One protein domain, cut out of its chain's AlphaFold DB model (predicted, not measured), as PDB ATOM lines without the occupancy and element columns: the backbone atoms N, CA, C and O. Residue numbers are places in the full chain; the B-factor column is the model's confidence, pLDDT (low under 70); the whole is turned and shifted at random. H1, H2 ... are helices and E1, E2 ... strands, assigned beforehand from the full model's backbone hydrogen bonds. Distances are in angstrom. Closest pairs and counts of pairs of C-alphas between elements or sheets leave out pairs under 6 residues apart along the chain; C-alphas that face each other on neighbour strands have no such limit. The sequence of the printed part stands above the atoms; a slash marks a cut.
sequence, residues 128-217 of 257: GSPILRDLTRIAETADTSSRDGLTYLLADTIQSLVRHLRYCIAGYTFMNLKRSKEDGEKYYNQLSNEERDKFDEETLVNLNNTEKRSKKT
ATOM      1  N   GLY A 128     -42.092 -44.212  59.947       56.38
ATOM      2  CA  GLY A 128     -41.380 -45.277  59.230       56.38
ATOM      3  C   GLY A 128     -42.220 -46.147  58.300       56.38
ATOM      4  O   GLY A 128     -41.714 -47.179  57.850       56.38
ATOM      5  N   SER A 129     -43.469 -45.774  57.994       71.94
ATOM      6  CA  SER A 129     -44.265 -46.545  57.038       71.94
ATOM      7  C   SER A 129     -43.523 -46.667  55.690       71.94
ATOM      8  O   SER A 129     -42.944 -45.691  55.192       71.94
ATOM      9  N   PRO A 130     -43.481 -47.873  55.089       77.38
ATOM     10  CA  PRO A 130     -42.730 -48.104  53.857       77.38
ATOM     11  C   PRO A 130     -43.253 -47.236  52.710       77.38
ATOM     12  O   PRO A 130     -42.464 -46.770  51.895       77.38
ATOM     13  N   ILE A 131     -44.556 -46.940  52.714       78.69
ATOM     14  CA  ILE A 131     -45.185 -46.028  51.763       78.69
ATOM     15  C   ILE A 131     -44.714 -44.579  51.938       78.69
ATOM     16  O   ILE A 131     -44.371 -43.953  50.941       78.69
ATOM     17  N   LEU A 132     -44.600 -44.050  53.166       77.38
ATOM     18  CA  LEU A 132     -44.069 -42.693  53.362       77.38
ATOM     19  C   LEU A 132     -42.624 -42.593  52.903       77.38
ATOM     20  O   LEU A 132     -42.246 -41.607  52.278       77.38
ATOM     21  N   ARG A 133     -41.818 -43.612  53.208       80.44
ATOM     22  CA  ARG A 133     -40.415 -43.648  52.791       80.44
ATOM     23  C   ARG A 133     -40.291 -43.688  51.271       80.44
ATOM     24  O   ARG A 133     -39.437 -42.998  50.723       80.44
ATOM     25  N   ASP A 134     -41.138 -44.467  50.602       83.81
ATOM     26  CA  ASP A 134     -41.141 -44.559  49.145       83.81
ATOM     27  C   ASP A 134     -41.631 -43.250  48.506       83.81
ATOM     28  O   ASP A 134     -40.980 -42.759  47.590       83.81
ATOM     29  N   LEU A 135     -42.698 -42.628  49.024       84.25
ATOM     30  CA  LEU A 135     -43.177 -41.321  48.549       84.25
ATOM     31  C   LEU A 135     -42.168 -40.197  48.808       84.25
ATOM     32  O   LEU A 135     -41.954 -39.367  47.934       84.25
ATOM     33  N   THR A 136     -41.495 -40.204  49.961       82.62
ATOM     34  CA  THR A 136     -40.428 -39.238  50.281       82.62
ATOM     35  C   THR A 136     -39.240 -39.418  49.342       82.62
ATOM     36  O   THR A 136     -38.743 -38.446  48.791       82.62
ATOM     37  N   ARG A 137     -38.820 -40.663  49.083       84.94
ATOM     38  CA  ARG A 137     -37.754 -40.947  48.112       84.94
ATOM     39  C   ARG A 137     -38.137 -40.482  46.709       84.94
ATOM     40  O   ARG A 137     -37.300 -39.914  46.016       84.94
ATOM     41  N   ILE A 138     -39.366 -40.753  46.270       85.25
ATOM     42  CA  ILE A 138     -39.860 -40.266  44.975       85.25
ATOM     43  C   ILE A 138     -39.805 -38.735  44.975       85.25
ATOM     44  O   ILE A 138     -39.281 -38.153  44.031       85.25
ATOM     45  N   ALA A 139     -40.213 -38.098  46.075       81.88
ATOM     46  CA  ALA A 139     -40.154 -36.654  46.235       81.88
ATOM     47  C   ALA A 139     -38.746 -36.052  46.154       81.88
ATOM     48  O   ALA A 139     -38.565 -34.979  45.584       81.88
ATOM     49  N   GLU A 140     -37.743 -36.740  46.684       78.19
ATOM     50  CA  GLU A 140     -36.340 -36.310  46.638       78.19
ATOM     51  C   GLU A 140     -35.686 -36.552  45.270       78.19
ATOM     52  O   GLU A 140     -34.713 -35.896  44.918       78.19
ATOM     53  N   THR A 141     -36.178 -37.522  44.495       80.44
ATOM     54  CA  THR A 141     -35.486 -37.981  43.278       80.44
ATOM     55  C   THR A 141     -36.141 -37.541  41.981       80.44
ATOM     56  O   THR A 141     -35.480 -37.592  40.941       80.44
ATOM     57  N   ALA A 142     -37.412 -37.133  41.997       81.75
ATOM     58  CA  ALA A 142     -38.091 -36.808  40.753       81.75
ATOM     59  C   ALA A 142     -37.723 -35.412  40.233       81.75
ATOM     60  O   ALA A 142     -37.714 -34.417  40.960       81.75
ATOM     61  N   ASP A 143     -37.479 -35.356  38.927       77.00
ATOM     62  CA  ASP A 143     -37.264 -34.120  38.191       77.00
ATOM     63  C   ASP A 143     -38.610 -33.422  37.940       77.00
ATOM     64  O   ASP A 143     -39.417 -33.859  37.121       77.00
ATOM     65  N   THR A 144     -38.858 -32.326  38.650       80.56
ATOM     66  CA  THR A 144     -40.073 -31.509  38.500       80.56
ATOM     67  C   THR A 144     -39.930 -30.397  37.458       80.56
ATOM     68  O   THR A 144     -40.884 -29.654  37.232       80.56
ATOM     69  N   SER A 145     -38.764 -30.271  36.812       70.06
ATOM     70  CA  SER A 145     -38.471 -29.206  35.840       70.06
ATOM     71  C   SER A 145     -38.822 -29.565  34.392       70.06
ATOM     72  O   SER A 145     -38.879 -28.686  33.531       70.06
ATOM     73  N   SER A 146     -39.085 -30.845  34.115       73.38
ATOM     74  CA  SER A 146     -39.407 -31.367  32.786       73.38
ATOM     75  C   SER A 146     -40.755 -32.086  32.770       73.38
ATOM     76  O   SER A 146     -41.126 -32.774  33.720       73.38
ATOM     77  N   ARG A 147     -41.472 -32.005  31.640       72.06
ATOM     78  CA  ARG A 147     -42.730 -32.742  31.423       72.06
ATOM     79  C   ARG A 147     -42.540 -34.257  31.511       72.06
ATOM     80  O   ARG A 147     -43.409 -34.957  32.034       72.06
ATOM     81  N   ASP A 148     -41.406 -34.755  31.025       75.56
ATOM     82  CA  ASP A 148     -41.070 -36.175  31.126       75.56
ATOM     83  C   ASP A 148     -40.818 -36.549  32.591       75.56
ATOM     84  O   ASP A 148     -41.373 -37.532  33.076       75.56
ATOM     85  N   GLY A 149     -40.087 -35.709  33.328       79.75
ATOM     86  CA  GLY A 149     -39.831 -35.884  34.760       79.75
ATOM     87  C   GLY A 149     -41.109 -35.906  35.607       79.75
ATOM     88  O   GLY A 149     -41.286 -36.804  36.428       79.75
ATOM     89  N   LEU A 150     -42.067 -35.018  35.325       75.62
ATOM     90  CA  LEU A 150     -43.390 -35.006  35.967       75.62
ATOM     91  C   LEU A 150     -44.227 -36.245  35.612       75.62
ATOM     92  O   LEU A 150     -44.968 -36.763  36.449       75.62
ATOM     93  N   THR A 151     -44.103 -36.746  34.381       80.38
ATOM     94  CA  THR A 151     -44.768 -37.989  33.964       80.38
ATOM     95  C   THR A 151     -44.194 -39.188  34.719       80.38
ATOM     96  O   THR A 151     -44.957 -40.033  35.191       80.38
ATOM     97  N   TYR A 152     -42.870 -39.241  34.891       82.62
ATOM     98  CA  TYR A 152     -42.205 -40.264  35.701       82.62
ATOM     99  C   TYR A 152     -42.577 -40.157  37.180       82.62
ATOM    100  O   TYR A 152     -42.950 -41.162  37.774       82.62
ATOM    101  N   LEU A 153     -42.585 -38.948  37.743       84.69
ATOM    102  CA  LEU A 153     -43.038 -38.668  39.107       84.69
ATOM    103  C   LEU A 153     -44.444 -39.222  39.345       84.69
ATOM    104  O   LEU A 153     -44.673 -39.945  40.318       84.69
ATOM    105  N   LEU A 154     -45.383 -38.925  38.443       83.38
ATOM    106  CA  LEU A 154     -46.756 -39.410  38.546       83.38
ATOM    107  C   LEU A 154     -46.817 -40.940  38.442       83.38
ATOM    108  O   LEU A 154     -47.496 -41.583  39.244       83.38
ATOM    109  N   ALA A 155     -46.106 -41.526  37.476       84.56
ATOM    110  CA  ALA A 155     -46.070 -42.971  37.280       84.56
ATOM    111  C   ALA A 155     -45.492 -43.703  38.502       84.56
ATOM    112  O   ALA A 155     -46.093 -44.671  38.971       84.56
ATOM    113  N   ASP A 156     -44.387 -43.209  39.057       84.50
ATOM    114  CA  ASP A 156     -43.729 -43.776  40.235       84.50
ATOM    115  C   ASP A 156     -44.589 -43.618  41.491       84.50
ATOM    116  O   ASP A 156     -44.701 -44.553  42.288       84.50
ATOM    117  N   THR A 157     -45.272 -42.479  41.638       83.75
ATOM    118  CA  THR A 157     -46.217 -42.238  42.740       83.75
ATOM    119  C   THR A 157     -47.384 -43.222  42.678       83.75
ATOM    120  O   THR A 157     -47.676 -43.899  43.665       83.75
ATOM    121  N   ILE A 158     -48.011 -43.381  41.506       83.00
ATOM    122  CA  ILE A 158     -49.094 -44.354  41.301       83.00
ATOM    123  C   ILE A 158     -48.586 -45.776  41.550       83.00
ATOM    124  O   ILE A 158     -49.253 -46.561  42.223       83.00
ATOM    125  N   GLN A 159     -47.400 -46.124  41.047       85.25
ATOM    126  CA  GLN A 159     -46.824 -47.449  41.249       85.25
ATOM    127  C   GLN A 159     -46.546 -47.727  42.732       85.25
ATOM    128  O   GLN A 159     -46.800 -48.839  43.201       85.25
ATOM    129  N   SER A 160     -46.053 -46.736  43.475       81.88
ATOM    130  CA  SER A 160     -45.833 -46.829  44.919       81.88
ATOM    131  C   SER A 160     -47.150 -47.034  45.671       81.88
ATOM    132  O   SER A 160     -47.271 -47.972  46.462       81.88
ATOM    133  N   LEU A 161     -48.183 -46.253  45.339       81.06
ATOM    134  CA  LEU A 161     -49.527 -46.413  45.902       81.06
ATOM    135  C   LEU A 161     -50.102 -47.806  45.614       81.06
ATOM    136  O   LEU A 161     -50.642 -48.444  46.512       81.06
ATOM    137  N   VAL A 162     -49.938 -48.323  44.392       81.50
ATOM    138  CA  VAL A 162     -50.400 -49.671  44.026       81.50
ATOM    139  C   VAL A 162     -49.632 -50.758  44.788       81.50
ATOM    140  O   VAL A 162     -50.227 -51.724  45.266       81.50
ATOM    141  N   ARG A 163     -48.318 -50.609  44.974       81.75
ATOM    142  CA  ARG A 163     -47.520 -51.555  45.780       81.75
ATOM    143  C   ARG A 163     -47.976 -51.603  47.240       81.75
ATOM    144  O   ARG A 163     -47.907 -52.662  47.862       81.75
ATOM    145  N   HIS A 164     -48.484 -50.488  47.754       78.75
ATOM    146  CA  HIS A 164     -48.879 -50.312  49.150       78.75
ATOM    147  C   HIS A 164     -50.390 -50.105  49.333       78.75
ATOM    148  O   HIS A 164     -50.812 -49.588  50.364       78.75
ATOM    149  N   LEU A 165     -51.221 -50.588  48.397       72.62
ATOM    150  CA  LEU A 165     -52.694 -50.473  48.417       72.62
ATOM    151  C   LEU A 165     -53.334 -50.925  49.740       72.62
ATOM    152  O   LEU A 165     -54.406 -50.456  50.106       72.62
ATOM    153  N   ARG A 166     -52.668 -51.825  50.472       70.19
ATOM    154  CA  ARG A 166     -53.109 -52.329  51.782       70.19
ATOM    155  C   ARG A 166     -53.093 -51.277  52.893       70.19
ATOM    156  O   ARG A 166     -53.734 -51.501  53.913       70.19
ATOM    157  N   TYR A 167     -52.361 -50.182  52.707       70.75
ATOM    158  CA  TYR A 167     -52.313 -49.053  53.635       70.75
ATOM    159  C   TYR A 167     -53.320 -47.956  53.261       70.75
ATOM    160  O   TYR A 167     -53.515 -47.034  54.045       70.75
ATOM    161  N   CYS A 168     -53.983 -48.037  52.103       73.38
ATOM    162  CA  CYS A 168     -55.007 -47.077  51.699       73.38
ATOM    163  C   CYS A 168     -56.336 -47.404  52.394       73.38
ATOM    164  O   CYS A 168     -56.879 -48.495  52.227       73.38
ATOM    165  N   ILE A 169     -56.868 -46.448  53.151       70.75
ATOM    166  CA  ILE A 169     -58.142 -46.586  53.870       70.75
ATOM    167  C   ILE A 169     -59.283 -46.029  53.018       70.75
ATOM    168  O   ILE A 169     -60.349 -46.633  52.919       70.75
ATOM    169  N   ALA A 170     -59.053 -44.874  52.394       65.19
ATOM    170  CA  ALA A 170     -60.035 -44.207  51.556       65.19
ATOM    171  C   ALA A 170     -59.354 -43.463  50.407       65.19
ATOM    172  O   ALA A 170     -58.172 -43.132  50.465       65.19
ATOM    173  N   GLY A 171     -60.117 -43.195  49.352       70.75
ATOM    174  CA  GLY A 171     -59.658 -42.426  48.207       70.75
ATOM    175  C   GLY A 171     -60.785 -41.568  47.655       70.75
ATOM    176  O   GLY A 171     -61.939 -41.995  47.612       70.75
ATOM    177  N   TYR A 172     -60.439 -40.367  47.222       75.38
ATOM    178  CA  TYR A 172     -61.330 -39.430  46.562       75.38
ATOM    179  C   TYR A 172     -60.726 -39.030  45.220       75.38
ATOM    180  O   TYR A 172     -59.544 -38.705  45.128       75.38
ATOM    181  N   THR A 173     -61.540 -39.050  44.167       74.50
ATOM    182  CA  THR A 173     -61.132 -38.598  42.838       74.50
ATOM    183  C   THR A 173     -62.087 -37.542  42.324       74.50
ATOM    184  O   THR A 173     -63.307 -37.637  42.461       74.50
ATOM    185  N   PHE A 174     -61.516 -36.524  41.702       74.31
ATOM    186  CA  PHE A 174     -62.248 -35.439  41.083       74.31
ATOM    187  C   PHE A 174     -61.625 -35.112  39.730       74.31
ATOM    188  O   PHE A 174     -60.406 -35.058  39.591       74.31
ATOM    189  N   MET A 175     -62.469 -34.898  38.724       75.06
ATOM    190  CA  MET A 175     -62.039 -34.605  37.361       75.06
ATOM    191  C   MET A 175     -62.797 -33.388  36.835       75.06
ATOM    192  O   MET A 175     -64.025 -33.335  36.907       75.06
ATOM    193  N   ASN A 176     -62.069 -32.430  36.264       72.06
ATOM    194  CA  ASN A 176     -62.644 -31.254  35.623       72.06
ATOM    195  C   ASN A 176     -62.048 -31.068  34.228       72.06
ATOM    196  O   ASN A 176     -60.838 -30.915  34.069       72.06
ATOM    197  N   LEU A 177     -62.914 -31.066  33.218       78.81
ATOM    198  CA  LEU A 177     -62.521 -30.798  31.842       78.81
ATOM    199  C   LEU A 177     -62.562 -29.290  31.579       78.81
ATOM    200  O   LEU A 177     -63.621 -28.660  31.676       78.81
ATOM    201  N   LYS A 178     -61.421 -28.725  31.192       79.50
ATOM    202  CA  LYS A 178     -61.277 -27.334  30.760       79.50
ATOM    203  C   LYS A 178     -61.120 -27.259  29.251       79.50
ATOM    204  O   LYS A 178     -60.629 -28.182  28.610       79.50
ATOM    205  N   ARG A 179     -61.596 -26.154  28.675       77.44
ATOM    206  CA  ARG A 179     -61.600 -25.935  27.221       77.44
ATOM    207  C   ARG A 179     -60.286 -25.361  26.688       77.44
ATOM    208  O   ARG A 179     -60.080 -25.419  25.482       77.44
ATOM    209  N   SER A 180     -59.446 -24.819  27.565       77.25
ATOM    210  CA  SER A 180     -58.142 -24.252  27.231       77.25
ATOM    211  C   SER A 180     -57.073 -24.752  28.202       77.25
ATOM    212  O   SER A 180     -57.381 -25.234  29.302       77.25
ATOM    213  N   LYS A 181     -55.819 -24.631  27.769       75.81
ATOM    214  CA  LYS A 181     -54.625 -24.992  28.531       75.81
ATOM    215  C   LYS A 181     -54.433 -24.044  29.712       75.81
ATOM    216  O   LYS A 181     -54.226 -24.492  30.834       75.81
ATOM    217  N   GLU A 182     -54.640 -22.759  29.463       80.06
ATOM    218  CA  GLU A 182     -54.521 -21.664  30.422       80.06
ATOM    219  C   GLU A 182     -55.598 -21.764  31.515       80.06
ATOM    220  O   GLU A 182     -55.310 -21.608  32.702       80.06
ATOM    221  N   ASP A 183     -56.845 -22.097  31.146       79.81
ATOM    222  CA  ASP A 183     -57.912 -22.348  32.126       79.81
ATOM    223  C   ASP A 183     -57.649 -23.625  32.935       79.81
ATOM    224  O   ASP A 183     -58.027 -23.705  34.107       79.81
ATOM    225  N   GLY A 184     -57.032 -24.631  32.307       81.19
ATOM    226  CA  GLY A 184     -56.556 -25.852  32.955       81.19
ATOM    227  C   GLY A 184     -55.506 -25.552  34.015       81.19
ATOM    228  O   GLY A 184     -55.670 -25.950  35.165       81.19
ATOM    229  N   GLU A 185     -54.482 -24.788  33.649       80.44
ATOM    230  CA  GLU A 185     -53.397 -24.365  34.531       80.44
ATOM    231  C   GLU A 185     -53.890 -23.530  35.701       80.44
ATOM    232  O   GLU A 185     -53.604 -23.833  36.859       80.44
ATOM    233  N   LYS A 186     -54.696 -22.508  35.414       83.06
ATOM    234  CA  LYS A 186     -55.279 -21.657  36.448       83.06
ATOM    235  C   LYS A 186     -56.090 -22.481  37.444       83.06
ATOM    236  O   LYS A 186     -56.015 -22.240  38.647       83.06
ATOM    237  N   TYR A 187     -56.851 -23.456  36.951       80.88
ATOM    238  CA  TYR A 187     -57.658 -24.329  37.796       80.88
ATOM    239  C   TYR A 187     -56.817 -25.343  38.582       80.88
ATOM    240  O   TYR A 187     -57.124 -25.607  39.741       80.88
ATOM    241  N   TYR A 188     -55.746 -25.873  37.990       81.12
ATOM    242  CA  TYR A 188     -54.772 -26.712  38.686       81.12
ATOM    243  C   TYR A 188     -54.093 -25.944  39.824       81.12
ATOM    244  O   TYR A 188     -54.099 -26.418  40.954       81.12
ATOM    245  N   ASN A 189     -53.603 -24.730  39.561       81.75
ATOM    246  CA  ASN A 189     -52.968 -23.879  40.569       81.75
ATOM    247  C   ASN A 189     -53.949 -23.498  41.682       81.75
ATOM    248  O   ASN A 189     -53.589 -23.519  42.855       81.75
ATOM    249  N   GLN A 190     -55.206 -23.209  41.330       82.62
ATOM    250  CA  GLN A 190     -56.260 -22.969  42.312       82.62
ATOM    251  C   GLN A 190     -56.470 -24.187  43.223       82.62
ATOM    252  O   GLN A 190     -56.476 -24.030  44.439       82.62
ATOM    253  N   LEU A 191     -56.618 -25.386  42.649       78.69
ATOM    254  CA  LEU A 191     -56.791 -26.620  43.419       78.69
ATOM    255  C   LEU A 191     -55.551 -26.959  44.252       78.69
ATOM    256  O   LEU A 191     -55.692 -27.397  45.387       78.69
ATOM    257  N   SER A 192     -54.352 -26.759  43.706       75.38
ATOM    258  CA  SER A 192     -53.094 -27.004  44.413       75.38
ATOM    259  C   SER A 192     -52.965 -26.088  45.629       75.38
ATOM    260  O   SER A 192     -52.662 -26.572  46.714       75.38
ATOM    261  N   ASN A 193     -53.271 -24.797  45.482       74.56
ATOM    262  CA  ASN A 193     -53.233 -23.851  46.595       74.56
ATOM    263  C   ASN A 193     -54.308 -24.161  47.643       74.56
ATOM    264  O   ASN A 193     -53.992 -24.211  48.821       74.56
ATOM    265  N   GLU A 194     -55.543 -24.464  47.225       77.31
ATOM    266  CA  GLU A 194     -56.620 -24.845  48.152       77.31
ATOM    267  C   GLU A 194     -56.276 -26.103  48.964       77.31
ATOM    268  O   GLU A 194     -56.682 -26.219  50.116       77.31
ATOM    269  N   GLU A 195     -55.530 -27.053  48.389       72.75
ATOM    270  CA  GLU A 195     -55.028 -28.204  49.144       72.75
ATOM    271  C   GLU A 195     -53.882 -27.847  50.082       72.75
ATOM    272  O   GLU A 195     -53.863 -28.328  51.210       72.75
ATOM    273  N   ARG A 196     -52.954 -26.986  49.658       67.62
ATOM    274  CA  ARG A 196     -51.832 -26.538  50.497       67.62
ATOM    275  C   ARG A 196     -52.292 -25.715  51.694       67.62
ATOM    276  O   ARG A 196     -51.766 -25.897  52.786       67.62
ATOM    277  N   ASP A 197     -53.326 -24.899  51.512       68.94
ATOM    278  CA  ASP A 197     -53.920 -24.061  52.558       68.94
ATOM    279  C   ASP A 197     -54.584 -24.881  53.687       68.94
ATOM    280  O   ASP A 197     -54.957 -24.320  54.717       68.94
ATOM    281  N   LYS A 198     -54.740 -26.205  53.522       66.12
ATOM    282  CA  LYS A 198     -55.287 -27.106  54.553       66.12
ATOM    283  C   LYS A 198     -54.250 -27.607  55.556       66.12
ATOM    284  O   LYS A 198     -54.648 -28.223  56.542       66.12
ATOM    285  N   PHE A 199     -52.958 -27.400  55.301       59.94
ATOM    286  CA  PHE A 199     -51.880 -27.872  56.168       59.94
ATOM    287  C   PHE A 199     -51.316 -26.716  57.004       59.94
ATOM    288  O   PHE A 199     -50.934 -25.682  56.461       59.94
ATOM    289  N   ASP A 200     -51.207 -26.911  58.322       50.59
ATOM    290  CA  ASP A 200     -50.664 -25.898  59.243       50.59
ATOM    291  C   ASP A 200     -49.126 -25.745  59.126       50.59
ATOM    292  O   ASP A 200     -48.582 -24.678  59.428       50.59
ATOM    293  N   GLU A 201     -48.409 -26.786  58.666       48.94
ATOM    294  CA  GLU A 201     -46.948 -26.787  58.461       48.94
ATOM    295  C   GLU A 201     -46.526 -27.552  57.178       48.94
ATOM    296  O   GLU A 201     -46.713 -28.767  57.059       48.94
ATOM    297  N   GLU A 202     -45.916 -26.850  56.208       50.56
ATOM    298  CA  GLU A 202     -45.303 -27.454  55.008       50.56
ATOM    299  C   GLU A 202     -43.898 -28.002  55.340       50.56
ATOM    300  O   GLU A 202     -42.964 -27.240  55.612       50.56
ATOM    301  N   THR A 203     -43.719 -29.329  55.314       53.19
ATOM    302  CA  THR A 203     -42.484 -29.993  55.790       53.19
ATOM    303  C   THR A 203     -41.462 -30.292  54.692       53.19
ATOM    304  O   THR A 203     -40.256 -30.269  54.961       53.19
ATOM    305  N   LEU A 204     -41.903 -30.523  53.452       47.12
ATOM    306  CA  LEU A 204     -41.039 -30.743  52.284       47.12
ATOM    307  C   LEU A 204     -41.625 -30.039  51.062       47.12
ATOM    308  O   LEU A 204     -42.775 -30.278  50.721       47.12
ATOM    309  N   VAL A 205     -40.847 -29.198  50.383       51.41
ATOM    310  CA  VAL A 205     -41.279 -28.517  49.154       51.41
ATOM    311  C   VAL A 205     -40.257 -28.801  48.055       51.41
ATOM    312  O   VAL A 205     -39.125 -28.318  48.139       51.41
ATOM    313  N   ASN A 206     -40.652 -29.575  47.039       54.06
ATOM    314  CA  ASN A 206     -39.917 -29.738  45.781       54.06
ATOM    315  C   ASN A 206     -40.743 -29.114  44.645       54.06
ATOM    316  O   ASN A 206     -41.669 -29.725  44.106       54.06
ATOM    317  N   LEU A 207     -40.405 -27.865  44.317       57.50
ATOM    318  CA  LEU A 207     -41.000 -27.104  43.220       57.50
ATOM    319  C   LEU A 207     -39.907 -26.741  42.218       57.50
ATOM    320  O   LEU A 207     -38.946 -26.067  42.595       57.50
ATOM    321  N   ASN A 208     -40.051 -27.157  40.957       53.44
ATOM    322  CA  ASN A 208     -39.096 -26.857  39.878       53.44
ATOM    323  C   ASN A 208     -37.629 -27.153  40.269       53.44
ATOM    324  O   ASN A 208     -36.740 -26.318  40.085       53.44
ATOM    325  N   ASN A 209     -37.389 -28.318  40.876       52.62
ATOM    326  CA  ASN A 209     -36.087 -28.782  41.368       52.62
ATOM    327  C   ASN A 209     -35.413 -27.842  42.397       52.62
ATOM    328  O   ASN A 209     -34.195 -27.852  42.571       52.62
ATOM    329  N   THR A 210     -36.193 -26.995  43.078       46.00
ATOM    330  CA  THR A 210     -35.723 -26.179  44.202       46.00
ATOM    331  C   THR A 210     -36.224 -26.798  45.500       46.00
ATOM    332  O   THR A 210     -37.377 -26.605  45.888       46.00
ATOM    333  N   GLU A 211     -35.353 -27.535  46.183       52.12
ATOM    334  CA  GLU A 211     -35.654 -28.088  47.501       52.12
ATOM    335  C   GLU A 211     -35.622 -26.984  48.568       52.12
ATOM    336  O   GLU A 211     -34.613 -26.298  48.764       52.12
ATOM    337  N   LYS A 212     -36.720 -26.826  49.310       48.66
ATOM    338  CA  LYS A 212     -36.731 -26.067  50.568       48.66
ATOM    339  C   LYS A 212     -37.243 -26.954  51.690       48.66
ATOM    340  O   LYS A 212     -38.392 -27.383  51.692       48.66
ATOM    341  N   ARG A 213     -36.385 -27.183  52.684       43.84
ATOM    342  CA  ARG A 213     -36.763 -27.786  53.964       43.84
ATOM    343  C   ARG A 213     -37.051 -26.665  54.955       43.84
ATOM    344  O   ARG A 213     -36.123 -25.968  55.368       43.84
ATOM    345  N   SER A 214     -38.311 -26.478  55.339       44.41
ATOM    346  CA  SER A 214     -38.637 -25.569  56.438       44.41
ATOM    347  C   SER A 214     -38.195 -26.225  57.748       44.41
ATOM    348  O   SER A 214     -38.694 -27.277  58.135       44.41
ATOM    349  N   LYS A 215     -37.190 -25.650  58.413       35.81
ATOM    350  CA  LYS A 215     -36.919 -25.905  59.831       35.81
ATOM    351  C   LYS A 215     -37.211 -24.606  60.562       35.81
ATOM    352  O   LYS A 215     -36.361 -23.714  60.567       35.81
ATOM    353  N   LYS A 216     -38.378 -24.477  61.191       32.12
ATOM    354  CA  LYS A 216     -38.546 -23.434  62.203       32.12
ATOM    355  C   LYS A 216     -37.874 -23.926  63.480       32.12
ATOM    356  O   LYS A 216     -38.425 -24.726  64.227       32.12
ATOM    357  N   THR A 217     -36.642 -23.474  63.696       33.12
ATOM    358  CA  THR A 217     -35.953 -23.603  64.980       33.12
ATOM    359  C   THR A 217     -36.848 -23.021  66.071       33.12
ATOM    360  O   THR A 217     -37.222 -21.850  66.022       33.12
TER     361      THR A 217
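What this domain is: This is residues 128 to 217 of the 257 residues of an uncharacterized protein of Glycine max (UniProt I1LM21). Look for a helical hairpin, H1 and H2, with a small strand hairpin, E2 and E3, near residues 136 to 141 of H1. From H2, the long strand E1 and helix H3 make an open V that loops out and back to E2. The printed part has 90 residues, ordered H1 H2 E1 H3 E2 E3, class mixed, helices and strands. It is only just loose, close to compact: radius of gyration of the C-alphas 14.9 A, spans 42 by 36 by 28 A.

How they stand to each other: Find E2, residues 202 to 207, antiparallel to E3, residues 210 to 212; N 210 and O 207 are 2.9 A apart, within hydrogen-bond range. The closest C-alphas of E2 and H1, residues 130 to 141, are Asn 206 and Ala 139, 6.9 A. H1 touches H2, residues 147 to 163, at Leu 135 and Thr 157, closest C-alphas 6.6 A, a shallow tilt of 9 degrees, opposite ways. E1, residues 168 to 178, pairs with no named strand; its closest C-alpha to H3, residues 181 to 196, is Lys 178, 5.4 A from Gly 184. H2 and H3 are apart. In H1, H2 and H3 every O i to N i+4 pair is within hydrogen-bond range.

Where its parts are: Find C-alpha 130 at (-42.730, -48.104, 53.857), where H1 begins, and C-alpha 212 at (-36.731, -26.067, 50.568), where E3 ends. H2 measures 24.1 A, E1 29.5 A and H3 22.2 A.

The domain as a whole: The C-alphas farthest apart, Arg 179 and Thr 217, are 45.7 A apart. The printed part has no cut, and its five links are tight. Confidence is under 70 at residues 128, 170 and 196 to 217.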